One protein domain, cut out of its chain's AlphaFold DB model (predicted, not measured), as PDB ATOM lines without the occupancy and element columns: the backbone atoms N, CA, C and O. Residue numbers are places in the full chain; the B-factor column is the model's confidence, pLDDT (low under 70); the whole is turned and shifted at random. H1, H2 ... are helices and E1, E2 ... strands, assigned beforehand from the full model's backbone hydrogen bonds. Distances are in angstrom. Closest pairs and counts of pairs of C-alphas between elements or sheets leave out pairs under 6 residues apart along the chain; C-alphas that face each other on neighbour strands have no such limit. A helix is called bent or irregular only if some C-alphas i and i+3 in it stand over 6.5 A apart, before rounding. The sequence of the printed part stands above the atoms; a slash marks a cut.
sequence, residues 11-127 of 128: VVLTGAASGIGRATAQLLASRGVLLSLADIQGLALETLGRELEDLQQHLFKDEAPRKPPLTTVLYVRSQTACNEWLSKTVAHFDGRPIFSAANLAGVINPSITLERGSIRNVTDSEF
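AT A GLANCE: This is residues 11 to 127 of the 128 residues of the protein "3-oxoacyl-(Acyl-carrier-protein) reductase" of Colletotrichum orchidophilum (UniProt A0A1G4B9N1). What shape is this? A sheet of four parallel strands lies between helices in three layers, with H1 and H2 side by side over one face and H3 over the other. After E4 a tail with the short helices H4, H5 and H6 reaches away from this body and adds to its length. What is it built of? The printed part has 117 residues, with six named helices and four named strands in the order E1 H1 E2 H2 E3 H3 E4 H4 H5 H6, a mixed class; across the sheet the order is E3 E2 E1 E4. It is elongated, spanning 54 by 28 by 24 A, and only just loose, close to compact, with a radius of gyration of the C-alphas of 16.3 A.

HOW THE PARTS SIT: How do the strands pair? Inner strand E2, residues 34 to 39, is the parallel neighbour of edge strand E3, residues 70 to 73, with N 37 and O 70 within hydrogen-bond range at 2.8 A. E2 is also parallel to E1, residues 11 to 14, with N 13 and O 36 at 2.8 A. E1 is parallel to edge strand E4, residues 98 to 103, at 21 degrees, with N 102 and O 12 at 2.8 A. Where are the large helices? H1, residues 19 to 29, and H2, residues 42 to 59, are on the same face at heights of 9.4 A and 9.9 A over the sheet; they touch through residues 48 to 56 of H2 alone, the closest C-alphas being those of Ala 29 and Leu 52, 6.3 A apart, at a shallow tilt of 29 degrees, the same way. H3, residues 79 to 92, is on the opposite face at a height of 9.2 A, and its closest C-alpha to E2 is that of Thr 89, 6.3 A from that of Ser 36. In H1, H2 and H3 every O i to N i+4 pair is within hydrogen-bond range. How do the strands connect? E1, H1, E2 and E2, H2, E3 are strand-helix-strand units, two parallel neighbour strands with a helix between, while E3, H3, E4 is a split one with E2 and E1 between its strands. The three crossovers are right-handed. And the tail? H4, residues 110 to 113, and H5, residues 118 to 121, only just touch, with 3 pairs of C-alphas within 8 A, and only at the corner; the closest are those of Ile 112 and Ser 118, 5.5 A apart. H6, residues 124 to 127, is apart from both, and these three helices, too short for an O i to N i+4 pair, are not on the sheet; the O i to N i+3 pair is out of range in H4 and within range in H5 and H6.

IN THESE COORDINATES: Which elements are long? From first to last C-alpha, H2 measures 25.5 A, H3 19.7 A, E2 16.7 A and H1 15.6 A. Where are the anchors? E1 begins at C-alpha 11, (-19.675, 40.728, -40.604), and H6 ends at C-alpha 127, (-29.980, 49.094, -64.225). H4 is irregular, with C-alphas 110 and 113 7.3 A apart.

THE WHOLE: How far does it reach? The two C-alphas farthest apart, those of Asp 62 and Asn 121, are 55.1 A apart. Is it continuous? The printed part has no cut and no long link. Where is confidence low? The pLDDT is under 70 at residues 110 to 114, 116 to 119 and 121 to 127, against a mean of 92.6 for the printed part.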
ATOM      1  N   VAL A  11     -19.221  41.009 -39.237       98.62
ATOM      2  CA  VAL A  11     -19.675  40.728 -40.604       98.62
ATOM      3  C   VAL A  11     -20.402  41.943 -41.158       98.62
ATOM      4  O   VAL A  11     -21.230  42.548 -40.478       98.62
ATOM      5  N   VAL A  12     -20.082  42.294 -42.401       98.81
ATOM      6  CA  VAL A  12     -20.685  43.433 -43.098       98.81
ATOM      7  C   VAL A  12     -21.656  42.957 -44.178       98.81
ATOM      8  O   VAL A  12     -21.360  42.003 -44.896       98.81
ATOM      9  N   LEU A  13     -22.824  43.587 -44.292       98.69
ATOM     10  CA  LEU A  13     -23.856  43.229 -45.266       98.69
ATOM     11  C   LEU A  13     -24.347  44.469 -46.003       98.69
ATOM     12  O   LEU A  13     -24.742  45.437 -45.360       98.69
ATOM     13  N   THR A  14     -24.388  44.416 -47.332       98.75
ATOM     14  CA  THR A  14     -25.130  45.389 -48.154       98.75
ATOM     15  C   THR A  14     -26.494  44.817 -48.540       98.75
ATOM     16  O   THR A  14     -26.650  43.601 -48.582       98.75
ATOM     17  N   GLY A  15     -27.491  45.661 -48.819       98.50
ATOM     18  CA  GLY A  15     -28.852  45.200 -49.133       98.50
ATOM     19  C   GLY A  15     -29.576  44.607 -47.918       98.50
ATOM     20  O   GLY A  15     -30.404  43.709 -48.060       98.50
ATOM     21  N   ALA A  16     -29.207  45.041 -46.712       98.62
ATOM     22  CA  ALA A  16     -29.628  44.414 -45.465       98.62
ATOM     23  C   ALA A  16     -31.094  44.678 -45.086       98.62
ATOM     24  O   ALA A  16     -31.653  43.918 -44.303       98.62
ATOM     25  N   ALA A  17     -31.731  45.732 -45.599       98.25
ATOM     26  CA  ALA A  17     -33.020  46.193 -45.077       98.25
ATOM     27  C   ALA A  17     -34.210  45.307 -45.485       98.25
ATOM     28  O   ALA A  17     -35.294  45.430 -44.914       98.25
ATOM     29  N   SER A  18     -34.049  44.413 -46.467       97.81
ATOM     30  CA  SER A  18     -35.155  43.609 -46.998       97.81
ATOM     31  C   SER A  18     -34.710  42.252 -47.554       97.81
ATOM     32  O   SER A  18     -33.519  41.949 -47.630       97.81
ATOM     33  N   GLY A  19     -35.688  41.417 -47.922       97.00
ATOM     34  CA  GLY A  19     -35.473  40.167 -48.655       97.00
ATOM     35  C   GLY A  19     -34.413  39.250 -48.038       97.00
ATOM     36  O   GLY A  19     -34.394  39.015 -46.828       97.00
ATOM     37  N   ILE A  20     -33.526  38.733 -48.896       98.00
ATOM     38  CA  ILE A  20     -32.440  37.830 -48.494       98.00
ATOM     39  C   ILE A  20     -31.486  38.529 -47.521       98.00
ATOM     40  O   ILE A  20     -31.117  37.919 -46.525       98.00
ATOM     41  N   GLY A  21     -31.144  39.803 -47.739       98.38
ATOM     42  CA  GLY A  21     -30.239  40.533 -46.848       98.38
ATOM     43  C   GLY A  21     -30.766  40.653 -45.420       98.38
ATOM     44  O   GLY A  21     -30.027  40.368 -44.476       98.38
ATOM     45  N   ARG A  22     -32.062  40.953 -45.250       98.69
ATOM     46  CA  ARG A  22     -32.714  40.974 -43.929       98.69
ATOM     47  C   ARG A  22     -32.692  39.601 -43.267       98.69
ATOM     48  O   ARG A  22     -32.318  39.489 -42.102       98.69
ATOM     49  N   ALA A  23     -33.051  38.555 -44.012       98.69
ATOM     50  CA  ALA A  23     -33.042  37.187 -43.499       98.69
ATOM     51  C   ALA A  23     -31.626  36.735 -43.096       98.69
ATOM     52  O   ALA A  23     -31.441  36.116 -42.046       98.69
ATOM     53  N   THR A  24     -30.605  37.083 -43.886       98.62
ATOM     54  CA  THR A  24     -29.200  36.818 -43.558       98.62
ATOM     55  C   THR A  24     -28.777  37.568 -42.295       98.62
ATOM     56  O   THR A  24     -28.162  36.961 -41.420       98.62
ATOM     57  N   ALA A  25     -29.140  38.847 -42.152       98.75
ATOM     58  CA  ALA A  25     -28.832  39.635 -40.960       98.75
ATOM     59  C   ALA A  25     -29.456  39.023 -39.693       98.75
ATOM     60  O   ALA A  25     -28.755  38.814 -38.707       98.75
ATOM     61  N   GLN A  26     -30.735  38.637 -39.742       98.69
ATOM     62  CA  GLN A  26     -31.430  37.965 -38.633       98.69
ATOM     63  C   GLN A  26     -30.765  36.639 -38.242       98.69
ATOM     64  O   GLN A  26     -30.546  36.364 -37.061       98.69
ATOM     65  N   LEU A  27     -30.395  35.827 -39.233       98.31
ATOM     66  CA  LEU A  27     -29.746  34.540 -39.007       98.31
ATOM     67  C   LEU A  27     -28.325  34.677 -38.429       98.31
ATOM     68  O   LEU A  27     -27.890  33.838 -37.643       98.31
ATOM     69  N   LEU A  28     -27.575  35.701 -38.830       98.06
ATOM     70  CA  LEU A  28     -26.256  35.976 -38.259       98.06
ATOM     71  C   LEU A  28     -26.377  36.565 -36.847       98.06
ATOM     72  O   LEU A  28     -25.628  36.164 -35.953       98.06
ATOM     73  N   ALA A  29     -27.348  37.451 -36.613       98.12
ATOM     74  CA  ALA A  29     -27.600  38.034 -35.300       98.12
ATOM     75  C   ALA A  29     -27.911  36.955 -34.256       98.12
ATOM     76  O   ALA A  29     -27.309  36.963 -33.181       98.12
ATOM     77  N   SER A  30     -28.757  35.974 -34.603       97.44
ATOM     78  CA  SER A  30     -29.093  34.843 -33.723       97.44
ATOM     79  C   SER A  30     -27.908  33.919 -33.417       97.44
ATOM     80  O   SER A  30     -27.949  33.154 -32.458       97.44
ATOM     81  N   ARG A  31     -26.816  34.022 -34.186       96.56
ATOM     82  CA  ARG A  31     -25.541  33.324 -33.953       96.56
ATOM     83  C   ARG A  31     -24.512  34.171 -33.199       96.56
ATOM     84  O   ARG A  31     -23.363  33.754 -33.066       96.56
ATOM     85  N   GLY A  32     -24.899  35.350 -32.709       96.25
ATOM     86  CA  GLY A  32     -24.033  36.241 -31.933       96.25
ATOM     87  C   GLY A  32     -22.966  36.940 -32.774       96.25
ATOM     88  O   GLY A  32     -21.913  37.313 -32.258       96.25
ATOM     89  N   VAL A  33     -23.205  37.091 -34.075       97.69
ATOM     90  CA  VAL A  33     -22.338  37.852 -34.982       97.69
ATOM     91  C   VAL A  33     -22.509  39.350 -34.718       97.69
ATOM     92  O   VAL A  33     -23.614  39.818 -34.456       97.69
ATOM     93  N   LEU A  34     -21.420  40.110 -34.803       98.25
ATOM     94  CA  LEU A  34     -21.432  41.570 -34.741       98.25
ATOM     95  C   LEU A  34     -21.686  42.115 -36.150       98.25
ATOM     96  O   LEU A  34     -20.927  41.816 -37.073       98.25
ATOM     97  N   LEU A  35     -22.763  42.876 -36.336       98.81
ATOM     98  CA  LEU A  35     -23.260  43.211 -37.671       98.81
ATOM     99  C   LEU A  35     -23.044  44.676 -38.031       98.81
ATOM    100  O   LEU A  35     -23.412  45.573 -37.277       98.81
ATOM    101  N   SER A  36     -22.510  44.904 -39.230       98.88
ATOM    102  CA  SER A  36     -22.576  46.194 -39.914       98.88
ATOM    103  C   SER A  36     -23.488  46.062 -41.126       98.88
ATOM    104  O   SER A  36     -23.236  45.256 -42.019       98.88
ATOM    105  N   LEU A  37     -24.578  46.816 -41.135       98.94
ATOM    106  CA  LEU A  37     -25.686  46.693 -42.066       98.94
ATOM    107  C   LEU A  37     -25.772  47.955 -42.917       98.94
ATOM    108  O   LEU A  37     -25.887  49.066 -42.398       98.94
ATOM    109  N   ALA A  38     -25.746  47.769 -44.227       98.88
ATOM    110  CA  ALA A  38     -25.818  48.827 -45.212       98.88
ATOM    111  C   ALA A  38     -26.995  48.607 -46.162       98.88
ATOM    112  O   ALA A  38     -27.205  47.512 -46.685       98.88
ATOM    113  N   ASP A  39     -27.756  49.665 -46.408       98.75
ATOM    114  CA  ASP A  39     -28.856  49.680 -47.373       98.75
ATOM    115  C   ASP A  39     -29.171  51.124 -47.779       98.75
ATOM    116  O   ASP A  39     -28.833  52.061 -47.060       98.75
ATOM    117  N   ILE A  40     -29.849  51.320 -48.907       98.00
ATOM    118  CA  ILE A  40     -30.365  52.635 -49.312       98.00
ATOM    119  C   ILE A  40     -31.667  52.987 -48.569       98.00
ATOM    120  O   ILE A  40     -31.996  54.162 -48.411       98.00
ATOM    121  N   GLN A  41     -32.406  51.983 -48.086       98.06
ATOM    122  CA  GLN A  41     -33.698  52.139 -47.413       98.06
ATOM    123  C   GLN A  41     -33.520  52.429 -45.916       98.06
ATOM    124  O   GLN A  41     -33.660  51.540 -45.076       98.06
ATOM    125  N   GLY A  42     -33.239  53.687 -45.568       98.12
ATOM    126  CA  GLY A  42     -32.882  54.081 -44.198       98.12
ATOM    127  C   GLY A  42     -33.888  53.694 -43.106       98.12
ATOM    128  O   GLY A  42     -33.478  53.136 -42.096       98.12
ATOM    129  N   LEU A  43     -35.192  53.911 -43.312       98.38
ATOM    130  CA  LEU A  43     -36.211  53.590 -42.295       98.38
ATOM    131  C   LEU A  43     -36.326  52.081 -42.024       98.38
ATOM    132  O   LEU A  43     -36.415  51.650 -40.873       98.38
ATOM    133  N   ALA A  44     -36.309  51.270 -43.084       98.56
ATOM    134  CA  ALA A  44     -36.351  49.815 -42.961       98.56
ATOM    135  C   ALA A  44     -35.059  49.275 -42.325       98.56
ATOM    136  O   ALA A  44     -35.109  48.379 -41.484       98.56
ATOM    137  N   LEU A  45     -33.913  49.868 -42.674       98.81
ATOM    138  CA  LEU A  45     -32.618  49.539 -42.091       98.81
ATOM    139  C   LEU A  45     -32.556  49.869 -40.593       98.81
ATOM    140  O   LEU A  45     -32.094  49.045 -39.810       98.81
ATOM    141  N   GLU A  46     -33.036  51.045 -40.189       98.62
ATOM    142  CA  GLU A  46     -33.094  51.459 -38.784       98.62
ATOM    143  C   GLU A  46     -34.001  50.531 -37.968       98.62
ATOM    144  O   GLU A  46     -33.612  50.074 -36.892       98.62
ATOM    145  N   THR A  47     -35.182  50.206 -38.503       98.81
ATOM    146  CA  THR A  47     -36.117  49.261 -37.872       98.81
ATOM    147  C   THR A  47     -35.445  47.911 -37.647       98.81
ATOM    148  O   THR A  47     -35.459  47.396 -36.530       98.81
ATOM    149  N   LEU A  48     -34.783  47.371 -38.677       98.81
ATOM    150  CA  LEU A  48     -34.035  46.123 -38.559       98.81
ATOM    151  C   LEU A  48     -32.913  46.223 -37.517       98.81
ATOM    152  O   LEU A  48     -32.738  45.299 -36.733       98.81
ATOM    153  N   GLY A  49     -32.161  47.325 -37.481       98.81
ATOM    154  CA  GLY A  49     -31.097  47.530 -36.494       98.81
ATOM    155  C   GLY A  49     -31.596  47.362 -35.056       98.81
ATOM    156  O   GLY A  49     -30.988  46.616 -34.290       98.81
ATOM    157  N   ARG A  50     -32.746  47.972 -34.735       98.75
ATOM    158  CA  ARG A  50     -33.396  47.851 -33.419       98.75
ATOM    159  C   ARG A  50     -33.899  46.433 -33.149       98.75
ATOM    160  O   ARG A  50     -33.597  45.877 -32.101       98.75
ATOM    161  N   GLU A  51     -34.588  45.813 -34.116       98.75
ATOM    162  CA  GLU A  51     -35.060  44.420 -34.000       98.75
ATOM    163  C   GLU A  51     -33.914  43.448 -33.669       98.75
ATOM    164  O   GLU A  51     -34.072  42.527 -32.866       98.75
ATOM    165  N   LEU A  52     -32.755  43.632 -34.306       98.69
ATOM    166  CA  LEU A  52     -31.594  42.768 -34.113       98.69
ATOM    167  C   LEU A  52     -30.866  43.049 -32.800       98.69
ATOM    168  O   LEU A  52     -30.378  42.104 -32.182       98.69
ATOM    169  N   GLU A  53     -30.798  44.308 -32.370       98.31
ATOM    170  CA  GLU A  53     -30.288  44.658 -31.047       98.31
ATOM    171  C   GLU A  53     -31.120  43.979 -29.952       98.31
ATOM    172  O   GLU A  53     -30.558  43.239 -29.142       98.31
ATOM    173  N   ASP A  54     -32.447  44.132 -29.990       98.25
ATOM    174  CA  ASP A  54     -33.369  43.509 -29.034       98.25
ATOM    175  C   ASP A  54     -33.228  41.978 -29.033       98.25
ATOM    176  O   ASP A  54     -33.132  41.342 -27.977       98.25
ATOM    177  N   LEU A  55     -33.150  41.366 -30.222       97.94
ATOM    178  CA  LEU A  55     -32.942  39.926 -30.375       97.94
ATOM    179  C   LEU A  55     -31.634  39.466 -29.718       97.94
ATOM    180  O   LEU A  55     -31.618  38.454 -29.015       97.94
ATOM    181  N   GLN A  56     -30.529  40.179 -29.949       97.38
ATOM    182  CA  GLN A  56     -29.228  39.810 -29.389       97.38
ATOM    183  C   GLN A  56     -29.175  40.020 -27.878       97.38
ATOM    184  O   GLN A  56     -28.643  39.161 -27.174       97.38
ATOM    185  N   GLN A  57     -29.759  41.107 -27.373       96.31
ATOM    186  CA  GLN A  57     -29.902  41.329 -25.937       96.31
ATOM    187  C   GLN A  57     -30.712  40.203 -25.284       96.31
ATOM    188  O   GLN A  57     -30.339  39.725 -24.218       96.31
ATOM    189  N   HIS A  58     -31.774  39.721 -25.937       97.19
ATOM    190  CA  HIS A  58     -32.581  38.616 -25.425       97.19
ATOM    191  C   HIS A  58     -31.839  37.269 -25.440       97.19
ATOM    192  O   HIS A  58     -31.798  36.574 -24.423       97.19
ATOM    193  N   LEU A  59     -31.256  36.888 -26.583       97.06
ATOM    194  CA  LEU A  59     -30.615  35.581 -26.768       97.06
ATOM    195  C   LEU A  59     -29.310  35.426 -25.977       97.06
ATOM    196  O   LEU A  59     -28.969  34.313 -25.587       97.06
ATOM    197  N   PHE A  60     -28.588  36.524 -25.742       96.00
ATOM    198  CA  PHE A  60     -27.276  36.527 -25.086       96.00
ATOM    199  C   PHE A  60     -27.273  37.324 -23.771       96.00
ATOM    200  O   PHE A  60     -26.232  37.836 -23.369       96.00
ATOM    201  N   LYS A  61     -28.423  37.426 -23.089       96.00
ATOM    202  CA  LYS A  61     -28.620  38.221 -21.856       96.00
ATOM    203  C   LYS A  61     -27.669  37.890 -20.697       96.00
ATOM    204  O   LYS A  61     -27.419  38.746 -19.857       96.00
ATOM    205  N   ASP A  62     -27.173  36.653 -20.643       97.06
ATOM    206  CA  ASP A  62     -26.280  36.166 -19.583       97.06
ATOM    207  C   ASP A  62     -24.789  36.387 -19.933       97.06
ATOM    208  O   ASP A  62     -23.896  35.995 -19.182       97.06
ATOM    209  N   GLU A  63     -24.506  37.005 -21.084       94.75
ATOM    210  CA  GLU A  63     -23.162  37.346 -21.549       94.75
ATOM    211  C   GLU A  63     -22.871  38.842 -21.377       94.75
ATOM    212  O   GLU A  63     -23.750  39.654 -21.089       94.75
ATOM    213  N   ALA A  64     -21.607  39.229 -21.575       92.38
ATOM    214  CA  ALA A  64     -21.247  40.641 -21.609       92.38
ATOM    215  C   ALA A  64     -22.049  41.376 -22.706       92.38
ATOM    216  O   ALA A  64     -22.199  40.831 -23.808       92.38
ATOM    217  N   PRO A  65     -22.515  42.615 -22.446       90.38
ATOM    218  CA  PRO A  65     -23.250  43.396 -23.429       90.38
ATOM    219  C   PRO A  65     -22.498  43.500 -24.754       90.38
ATOM    220  O   PRO A  65     -21.312  43.840 -24.807       90.38
ATOM    221  N   ARG A  66     -23.209  43.203 -25.839       91.25
ATOM    222  CA  ARG A  66     -22.703  43.319 -27.207       91.25
ATOM    223  C   ARG A  66     -22.945  44.737 -27.700       91.25
ATOM    224  O   ARG A  66     -23.932  45.365 -27.328       91.25
ATOM    225  N   LYS A  67     -22.060  45.238 -28.562       96.81
ATOM    226  CA  LYS A  67     -22.347  46.486 -29.270       96.81
ATOM    227  C   LYS A  67     -23.546  46.288 -30.199       96.81
ATOM    228  O   LYS A  67     -23.621  45.230 -30.830       96.81
ATOM    229  N   PRO A  68     -24.430  47.290 -30.313       98.12
ATOM    230  CA  PRO A  68     -25.561  47.208 -31.222       98.12
ATOM    231  C   PRO A  68     -25.079  47.085 -32.675       98.12
ATOM    232  O   PRO A  68     -23.956  47.515 -32.988       98.12
ATOM    233  N   PRO A  69     -25.909  46.533 -33.576       98.62
ATOM    234  CA  PRO A  69     -25.633  46.562 -35.006       98.62
ATOM    235  C   PRO A  69     -25.344  47.989 -35.490       98.62
ATOM    236  O   PRO A  69     -26.061  48.928 -35.150       98.62
ATOM    237  N   LEU A  70     -24.308  48.160 -36.310       98.88
ATOM    238  CA  LEU A  70     -24.058  49.432 -36.984       98.88
ATOM    239  C   LEU A  70     -24.934  49.503 -38.233       98.88
ATOM    240  O   LEU A  70     -24.745  48.715 -39.152       98.88
ATOM    241  N   THR A  71     -25.849  50.462 -38.312       98.88
ATOM    242  CA  THR A  71     -26.621  50.732 -39.532       98.88
ATOM    243  C   THR A  71     -26.031  51.911 -40.295       98.88
ATOM    244  O   THR A  71     -25.694  52.933 -39.700       98.88
ATOM    245  N   THR A  72     -25.910  51.814 -41.617       98.81
ATOM    246  CA  THR A  72     -25.446  52.915 -42.473       98.81
ATOM    247  C   THR A  72     -26.299  53.005 -43.729       98.81
ATOM    248  O   THR A  72     -26.349  52.061 -44.516       98.81
ATOM    249  N   VAL A  73     -26.938  54.160 -43.948       98.69
ATOM    250  CA  VAL A  73     -27.554  54.447 -45.248       98.69
ATOM    251  C   VAL A  73     -26.432  54.576 -46.268       98.69
ATOM    252  O   VAL A  73     -25.607  55.485 -46.166       98.69
ATOM    253  N   LEU A  74     -26.361  53.638 -47.208       98.44
ATOM    254  CA  LEU A  74     -25.215  53.495 -48.096       98.44
ATOM    255  C   LEU A  74     -25.651  53.278 -49.533       98.44
ATOM    256  O   LEU A  74     -26.384  52.341 -49.848       98.44
ATOM    257  N   TYR A  75     -25.074  54.090 -50.415       97.31
ATOM    258  CA  TYR A  75     -25.140  53.865 -51.840       97.31
ATOM    259  C   TYR A  75     -23.912  53.125 -52.359       97.31
ATOM    260  O   TYR A  75     -22.836  53.707 -52.478       97.31
ATOM    261  N   VAL A  76     -24.073  51.844 -52.700       97.31
ATOM    262  CA  VAL A  76     -22.940  50.962 -53.030       97.31
ATOM    263  C   VAL A  76     -22.185  51.351 -54.308       97.31
ATOM    264  O   VAL A  76     -21.030  50.958 -54.453       97.31
ATOM    265  N   ARG A  77     -22.773  52.171 -55.202       95.88
ATOM    266  CA  ARG A  77     -22.052  52.730 -56.369       95.88
ATOM    267  C   ARG A  77     -21.003  53.786 -55.978       95.88
ATOM    268  O   ARG A  77     -20.174  54.155 -56.802       95.88
ATOM    269  N   SER A  78     -21.010  54.281 -54.736       97.94
ATOM    270  CA  SER A  78     -20.028  55.252 -54.240       97.94
ATOM    271  C   SER A  78     -18.886  54.553 -53.505       97.94
ATOM    272  O   SER A  78     -19.021  54.161 -52.345       97.94
ATOM    273  N   GLN A  79     -17.725  54.443 -54.158       97.94
ATOM    274  CA  GLN A  79     -16.528  53.857 -53.545       97.94
ATOM    275  C   GLN A  79     -16.116  54.596 -52.263       97.94
ATOM    276  O   GLN A  79     -15.798  53.957 -51.262       97.94
ATOM    277  N   THR A  80     -16.167  55.931 -52.268       98.44
ATOM    278  CA  THR A  80     -15.857  56.748 -51.088       98.44
ATOM    279  C   THR A  80     -16.776  56.406 -49.919       98.44
ATOM    280  O   THR A  80     -16.290  56.136 -48.824       98.44
ATOM    281  N   ALA A  81     -18.090  56.322 -50.155       98.38
ATOM    282  CA  ALA A  81     -19.045  55.986 -49.101       98.38
ATOM    283  C   ALA A  81     -18.842  54.554 -48.574       98.38
ATOM    284  O   ALA A  81     -18.930  54.323 -47.368       98.38
ATOM    285  N   CYS A  82     -18.516  53.598 -49.453       98.56
ATOM    286  CA  CYS A  82     -18.162  52.236 -49.048       98.56
ATOM    287  C   CYS A  82     -16.913  52.220 -48.153       98.56
ATOM    288  O   CYS A  82     -16.927  51.588 -47.099       98.56
ATOM    289  N   ASN A  83     -15.858  52.951 -48.520       98.69
ATOM    290  CA  ASN A  83     -14.636  53.038 -47.718       98.69
ATOM    291  C   ASN A  83     -14.907  53.658 -46.341       98.69
ATOM    292  O   ASN A  83     -14.484  53.110 -45.323       98.69
ATOM    293  N   GLU A  84     -15.668  54.753 -46.290       98.75
ATOM    294  CA  GLU A  84     -16.068  55.387 -45.031       98.75
ATOM    295  C   GLU A  84     -16.894  54.451 -44.144       98.75
ATOM    296  O   GLU A  84     -16.687  54.406 -42.931       98.75
ATOM    297  N   TRP A  85     -17.818  53.683 -44.729       98.81
ATOM    298  CA  TRP A  85     -18.614  52.693 -44.007       98.81
ATOM    299  C   TRP A  85     -17.745  51.585 -43.397       98.81
ATOM    300  O   TRP A  85     -17.936  51.225 -42.231       98.81
ATOM    301  N   LEU A  86     -16.751  51.080 -44.129       98.75
ATOM    302  CA  LEU A  86     -15.817  50.078 -43.610       98.75
ATOM    303  C   LEU A  86     -14.948  50.651 -42.480       98.75
ATOM    304  O   LEU A  86     -14.798  50.008 -41.441       98.75
ATOM    305  N   SER A  87     -14.446  51.883 -42.618       98.62
ATOM    306  CA  SER A  87     -13.709  52.562 -41.542       98.62
ATOM    307  C   SER A  87     -14.573  52.773 -40.295       98.62
ATOM    308  O   SER A  87     -14.135  52.460 -39.186       98.62
ATOM    309  N   LYS A  88     -15.823  53.230 -40.462       98.81
ATOM    310  CA  LYS A  88     -16.802  53.360 -39.368       98.81
ATOM    311  C   LYS A  88     -17.104  52.015 -38.715       98.81
ATOM    312  O   LYS A  88     -17.215  51.956 -37.499       98.81
ATOM    313  N   THR A  89     -17.181  50.939 -39.495       98.81
ATOM    314  CA  THR A  89     -17.401  49.578 -38.987       98.81
ATOM    315  C   THR A  89     -16.276  49.141 -38.056       98.81
ATOM    316  O   THR A  89     -16.539  48.708 -36.935       98.81
ATOM    317  N   VAL A  90     -15.022  49.286 -38.490       98.62
ATOM    318  CA  VAL A  90     -13.856  48.919 -37.673       98.62
ATOM    319  C   VAL A  90     -13.799  49.766 -36.400       98.62
ATOM    320  O   VAL A  90     -13.585  49.224 -35.317       98.62
ATOM    321  N   ALA A  91     -14.056  51.073 -36.499       98.69
ATOM    322  CA  ALA A  91     -14.101  51.960 -35.336       98.69
ATOM    323  C   ALA A  91     -15.233  51.594 -34.358       98.69
ATOM    324  O   ALA A  91     -15.006  51.510 -33.151       98.69
ATOM    325  N   HIS A  92     -16.439  51.323 -34.870       98.69
ATOM    326  CA  HIS A  92     -17.601  50.944 -34.063       98.69
ATOM    327  C   HIS A  92     -17.338  49.670 -33.269       98.69
ATOM    328  O   HIS A  92     -17.712  49.612 -32.106       98.69
ATOM    329  N   PHE A  93     -16.635  48.686 -33.831       98.25
ATOM    330  CA  PHE A  93     -16.312  47.425 -33.154       98.25
ATOM    331  C   PHE A  93     -14.904  47.389 -32.534       98.25
ATOM    332  O   PHE A  93     -14.270  46.335 -32.506       98.25
ATOM    333  N   ASP A  94     -14.421  48.520 -32.010       97.44
ATOM    334  CA  ASP A  94     -13.185  48.627 -31.210       97.44
ATOM    335  C   ASP A  94     -11.923  48.139 -31.938       97.44
ATOM    336  O   ASP A  94     -11.058  47.479 -31.363       97.44
ATOM    337  N   GLY A  95     -11.823  48.423 -33.237       97.69
ATOM    338  CA  GLY A  95     -10.676  48.032 -34.055       97.69
ATOM    339  C   GLY A  95     -10.677  46.563 -34.484       97.69
ATOM    340  O   GLY A  95      -9.706  46.112 -35.095       97.69
ATOM    341  N   ARG A  96     -11.738  45.796 -34.191       96.62
ATOM    342  CA  ARG A  96     -11.844  44.400 -34.637       96.62
ATOM    343  C   ARG A  96     -11.809  44.317 -36.170       96.62
ATOM    344  O   ARG A  96     -12.506  45.086 -36.836       96.62
ATOM    345  N   PRO A  97     -11.054  43.362 -36.744       97.50
ATOM    346  CA  PRO A  97     -11.032  43.169 -38.186       97.50
ATOM    347  C   PRO A  97     -12.388  42.664 -38.683       97.50
ATOM    348  O   PRO A  97     -13.055  41.861 -38.022       97.50
ATOM    349  N   ILE A  98     -12.762  43.097 -39.886       98.25
ATOM    350  CA  ILE A  98     -13.907  42.539 -40.603       98.25
ATOM    351  C   ILE A  98     -13.567  41.095 -40.967       98.25
ATOM    352  O   ILE A  98     -12.570  40.825 -41.632       98.25
ATOM    353  N   PHE A  99     -14.397  40.167 -40.504       97.50
ATOM    354  CA  PHE A  99     -14.208  38.739 -40.719       97.50
ATOM    355  C   PHE A  99     -14.784  38.283 -42.061       97.50
ATOM    356  O   PHE A  99     -14.208  37.424 -42.721       97.50
ATOM    357  N   SER A 100     -15.932  38.834 -42.459       97.00
ATOM    358  CA  SER A 100     -16.605  38.459 -43.702       97.00
ATOM    359  C   SER A 100     -17.504  39.579 -44.222       97.00
ATOM    360  O   SER A 100     -17.891  40.480 -43.473       97.00
ATOM    361  N   ALA A 101     -17.850  39.496 -45.504       97.69
ATOM    362  CA  ALA A 101     -18.755  40.406 -46.185       97.69
ATOM    363  C   ALA A 101     -19.794  39.619 -46.992       97.69
ATOM    364  O   ALA A 101     -19.453  38.643 -47.662       97.69
ATOM    365  N   ALA A 102     -21.046  40.073 -46.969       97.31
ATOM    366  CA  ALA A 102     -22.095  39.615 -47.868       97.31
ATOM    367  C   ALA A 102     -22.558  40.785 -48.748       97.31
ATOM    368  O   ALA A 102     -23.220  41.716 -48.285       97.31
ATOM    369  N   ASN A 103     -22.200  40.730 -50.031       97.62
ATOM    370  CA  ASN A 103     -22.578  41.735 -51.022       97.62
ATOM    371  C   ASN A 103     -23.943  41.366 -51.620       97.62
ATOM    372  O   ASN A 103     -23.995  40.674 -52.633       97.62
ATOM    373  N   LEU A 104     -25.036  41.762 -50.957       97.44
ATOM    374  CA  LEU A 104     -26.403  41.357 -51.332       97.44
ATOM    375  C   LEU A 104     -27.236  42.496 -51.935       97.44
ATOM    376  O   LEU A 104     -28.333  42.242 -52.425       97.44
ATOM    377  N   ALA A 105     -26.738  43.738 -51.921       96.19
ATOM    378  CA  ALA A 105     -27.398  44.836 -52.618       96.19
ATOM    379  C   ALA A 105     -27.490  44.544 -54.124       96.19
ATOM    380  O   ALA A 105     -26.488  44.237 -54.768       96.19
ATOM    381  N   GLY A 106     -28.688  44.693 -54.680       92.56
ATOM    382  CA  GLY A 106     -28.948  44.525 -56.101       92.56
ATOM    383  C   GLY A 106     -30.280  45.155 -56.482       92.56
ATOM    384  O   GLY A 106     -31.207  45.204 -55.674       92.56
ATOM    385  N   VAL A 107     -30.358  45.640 -57.714       87.06
ATOM    386  CA  VAL A 107     -31.592  46.123 -58.333       87.06
ATOM    387  C   VAL A 107     -31.943  45.196 -59.486       87.06
ATOM    388  O   VAL A 107     -31.062  44.687 -60.177       87.06
ATOM    389  N   ILE A 108     -33.232  44.945 -59.666       77.81
ATOM    390  CA  ILE A 108     -33.743  44.153 -60.779       77.81
ATOM    391  C   ILE A 108     -34.744  44.997 -61.559       77.81
ATOM    392  O   ILE A 108     -35.632  45.616 -60.974       77.81
ATOM    393  N   ASN A 109     -34.602  45.018 -62.881       71.00
ATOM    394  CA  ASN A 109     -35.580  45.647 -63.757       71.00
ATOM    395  C   ASN A 109     -36.874  44.797 -63.779       71.00
ATOM    396  O   ASN A 109     -36.778  43.563 -63.799       71.00
ATOM    397  N   PRO A 110     -38.077  45.407 -63.808       68.44
ATOM    398  CA  PRO A 110     -39.346  44.685 -63.946       68.44
ATOM    399  C   PRO A 110     -39.379  43.647 -65.082       68.44
ATOM    400  O   PRO A 110     -40.017  42.603 -64.956       68.44
ATOM    401  N   SER A 111     -38.648  43.893 -66.170       69.56
ATOM    402  CA  SER A 111     -38.613  43.048 -67.369       69.56
ATOM    403  C   SER A 111     -37.745  41.793 -67.238       69.56
ATOM    404  O   SER A 111     -37.808  40.905 -68.090       69.56
ATOM    405  N   ILE A 112     -36.955  41.663 -66.163       66.50
ATOM    406  CA  ILE A 112     -35.918  40.626 -66.033       66.50
ATOM    407  C   ILE A 112     -36.479  39.192 -66.004       66.50
ATOM    408  O   ILE A 112     -35.746  38.243 -66.263       66.50
ATOM    409  N   THR A 113     -37.781  39.020 -65.753       67.00
ATOM    410  CA  THR A 113     -38.458  37.707 -65.733       67.00
ATOM    411  C   THR A 113     -39.543  37.539 -66.797       67.00
ATOM    412  O   THR A 113     -40.129  36.463 -66.888       67.00
ATOM    413  N   LEU A 114     -39.811  38.568 -67.609       69.00
ATOM    414  CA  LEU A 114     -40.961  38.565 -68.517       69.00
ATOM    415  C   LEU A 114     -40.722  37.734 -69.784       69.00
ATOM    416  O   LEU A 114     -41.639  37.060 -70.246       69.00
ATOM    417  N   GLU A 115     -39.498  37.722 -70.321       71.50
ATOM    418  CA  GLU A 115     -39.184  37.007 -71.564       71.50
ATOM    419  C   GLU A 115     -37.932  36.128 -71.460       71.50
ATOM    420  O   GLU A 115     -36.961  36.434 -70.762       71.50
ATOM    421  N   ARG A 116     -37.923  35.009 -72.200       66.00
ATOM    422  CA  ARG A 116     -36.772  34.101 -72.262       66.00
ATOM    423  C   ARG A 116     -35.582  34.831 -72.886       66.00
ATOM    424  O   ARG A 116     -35.585  35.126 -74.074       66.00
ATOM    425  N   GLY A 117     -34.529  35.023 -72.097       68.62
ATOM    426  CA  GLY A 117     -33.319  35.714 -72.546       68.62
ATOM    427  C   GLY A 117     -33.324  37.219 -72.291       68.62
ATOM    428  O   GLY A 117     -32.361  37.861 -72.692       68.62
ATOM    429  N   SER A 118     -34.322  37.754 -71.575       69.44
ATOM    430  CA  SER A 118     -34.376  39.154 -71.126       69.44
ATOM    431  C   SER A 118     -33.031  39.623 -70.565       69.44
ATOM    432  O   SER A 118     -32.448  40.558 -71.088       69.44
ATOM    433  N   ILE A 119     -32.441  38.881 -69.621       68.06
ATOM    434  CA  ILE A 119     -31.139  39.208 -69.017       68.06
ATOM    435  C   ILE A 119     -29.995  39.372 -70.038       68.06
ATOM    436  O   ILE A 119     -29.058  40.114 -69.786       68.06
ATOM    437  N   ARG A 120     -30.047  38.673 -71.182       70.44
ATOM    438  CA  ARG A 120     -29.014  38.738 -72.232       70.44
ATOM    439  C   ARG A 120     -29.240  39.881 -73.219       70.44
ATOM    440  O   ARG A 120     -28.313  40.231 -73.939       70.44
ATOM    441  N   ASN A 121     -30.461  40.399 -73.276       69.75
ATOM    442  CA  ASN A 121     -30.885  41.411 -74.238       69.75
ATOM    443  C   ASN A 121     -30.957  42.814 -73.614       69.75
ATOM    444  O   ASN A 121     -31.173  43.783 -74.335       69.75
ATOM    445  N   VAL A 122     -30.799  42.910 -72.293       68.12
ATOM    446  CA  VAL A 122     -30.858  44.155 -71.525       68.12
ATOM    447  C   VAL A 122     -29.521  44.898 -71.618       68.12
ATOM    448  O   VAL A 122     -28.456  44.288 -71.524       68.12
ATOM    449  N   THR A 123     -29.585  46.217 -71.798       68.94
ATOM    450  CA  THR A 123     -28.414  47.116 -71.814       68.94
ATOM    451  C   THR A 123     -28.147  47.717 -70.430       68.94
ATOM    452  O   THR A 123     -29.072  47.850 -69.634       68.94
ATOM    453  N   ASP A 124     -26.902  48.116 -70.138       68.38
ATOM    454  CA  ASP A 124     -26.497  48.603 -68.803       68.38
ATOM    455  C   ASP A 124     -27.350  49.776 -68.282       68.38
ATOM    456  O   ASP A 124     -27.638  49.845 -67.089       68.38
ATOM    457  N   SER A 125     -27.839  50.647 -69.174       66.50
ATOM    458  CA  SER A 125     -28.707  51.784 -68.824       66.50
ATOM    459  C   SER A 125     -30.037  51.392 -68.175       66.50
ATOM    460  O   SER A 125     -30.715  52.234 -67.598       66.50
ATOM    461  N   GLU A 126     -30.443  50.128 -68.275       58.25
ATOM    462  CA  GLU A 126     -31.673  49.626 -67.661       58.25
ATOM    463  C   GLU A 126     -31.518  49.256 -66.176       58.25
ATOM    464  O   GLU A 126     -32.503  48.854 -65.545       58.25
ATOM    465  N   PHE A 127     -30.306  49.375 -65.626       60.84
ATOM    466  CA  PHE A 127     -29.980  49.094 -64.225       60.84
ATOM    467  C   PHE A 127     -29.536  50.339 -63.435       60.84
ATOM    468  O   PHE A 127     -29.152  50.203 -62.268       60.84
TER     469      PHE A 127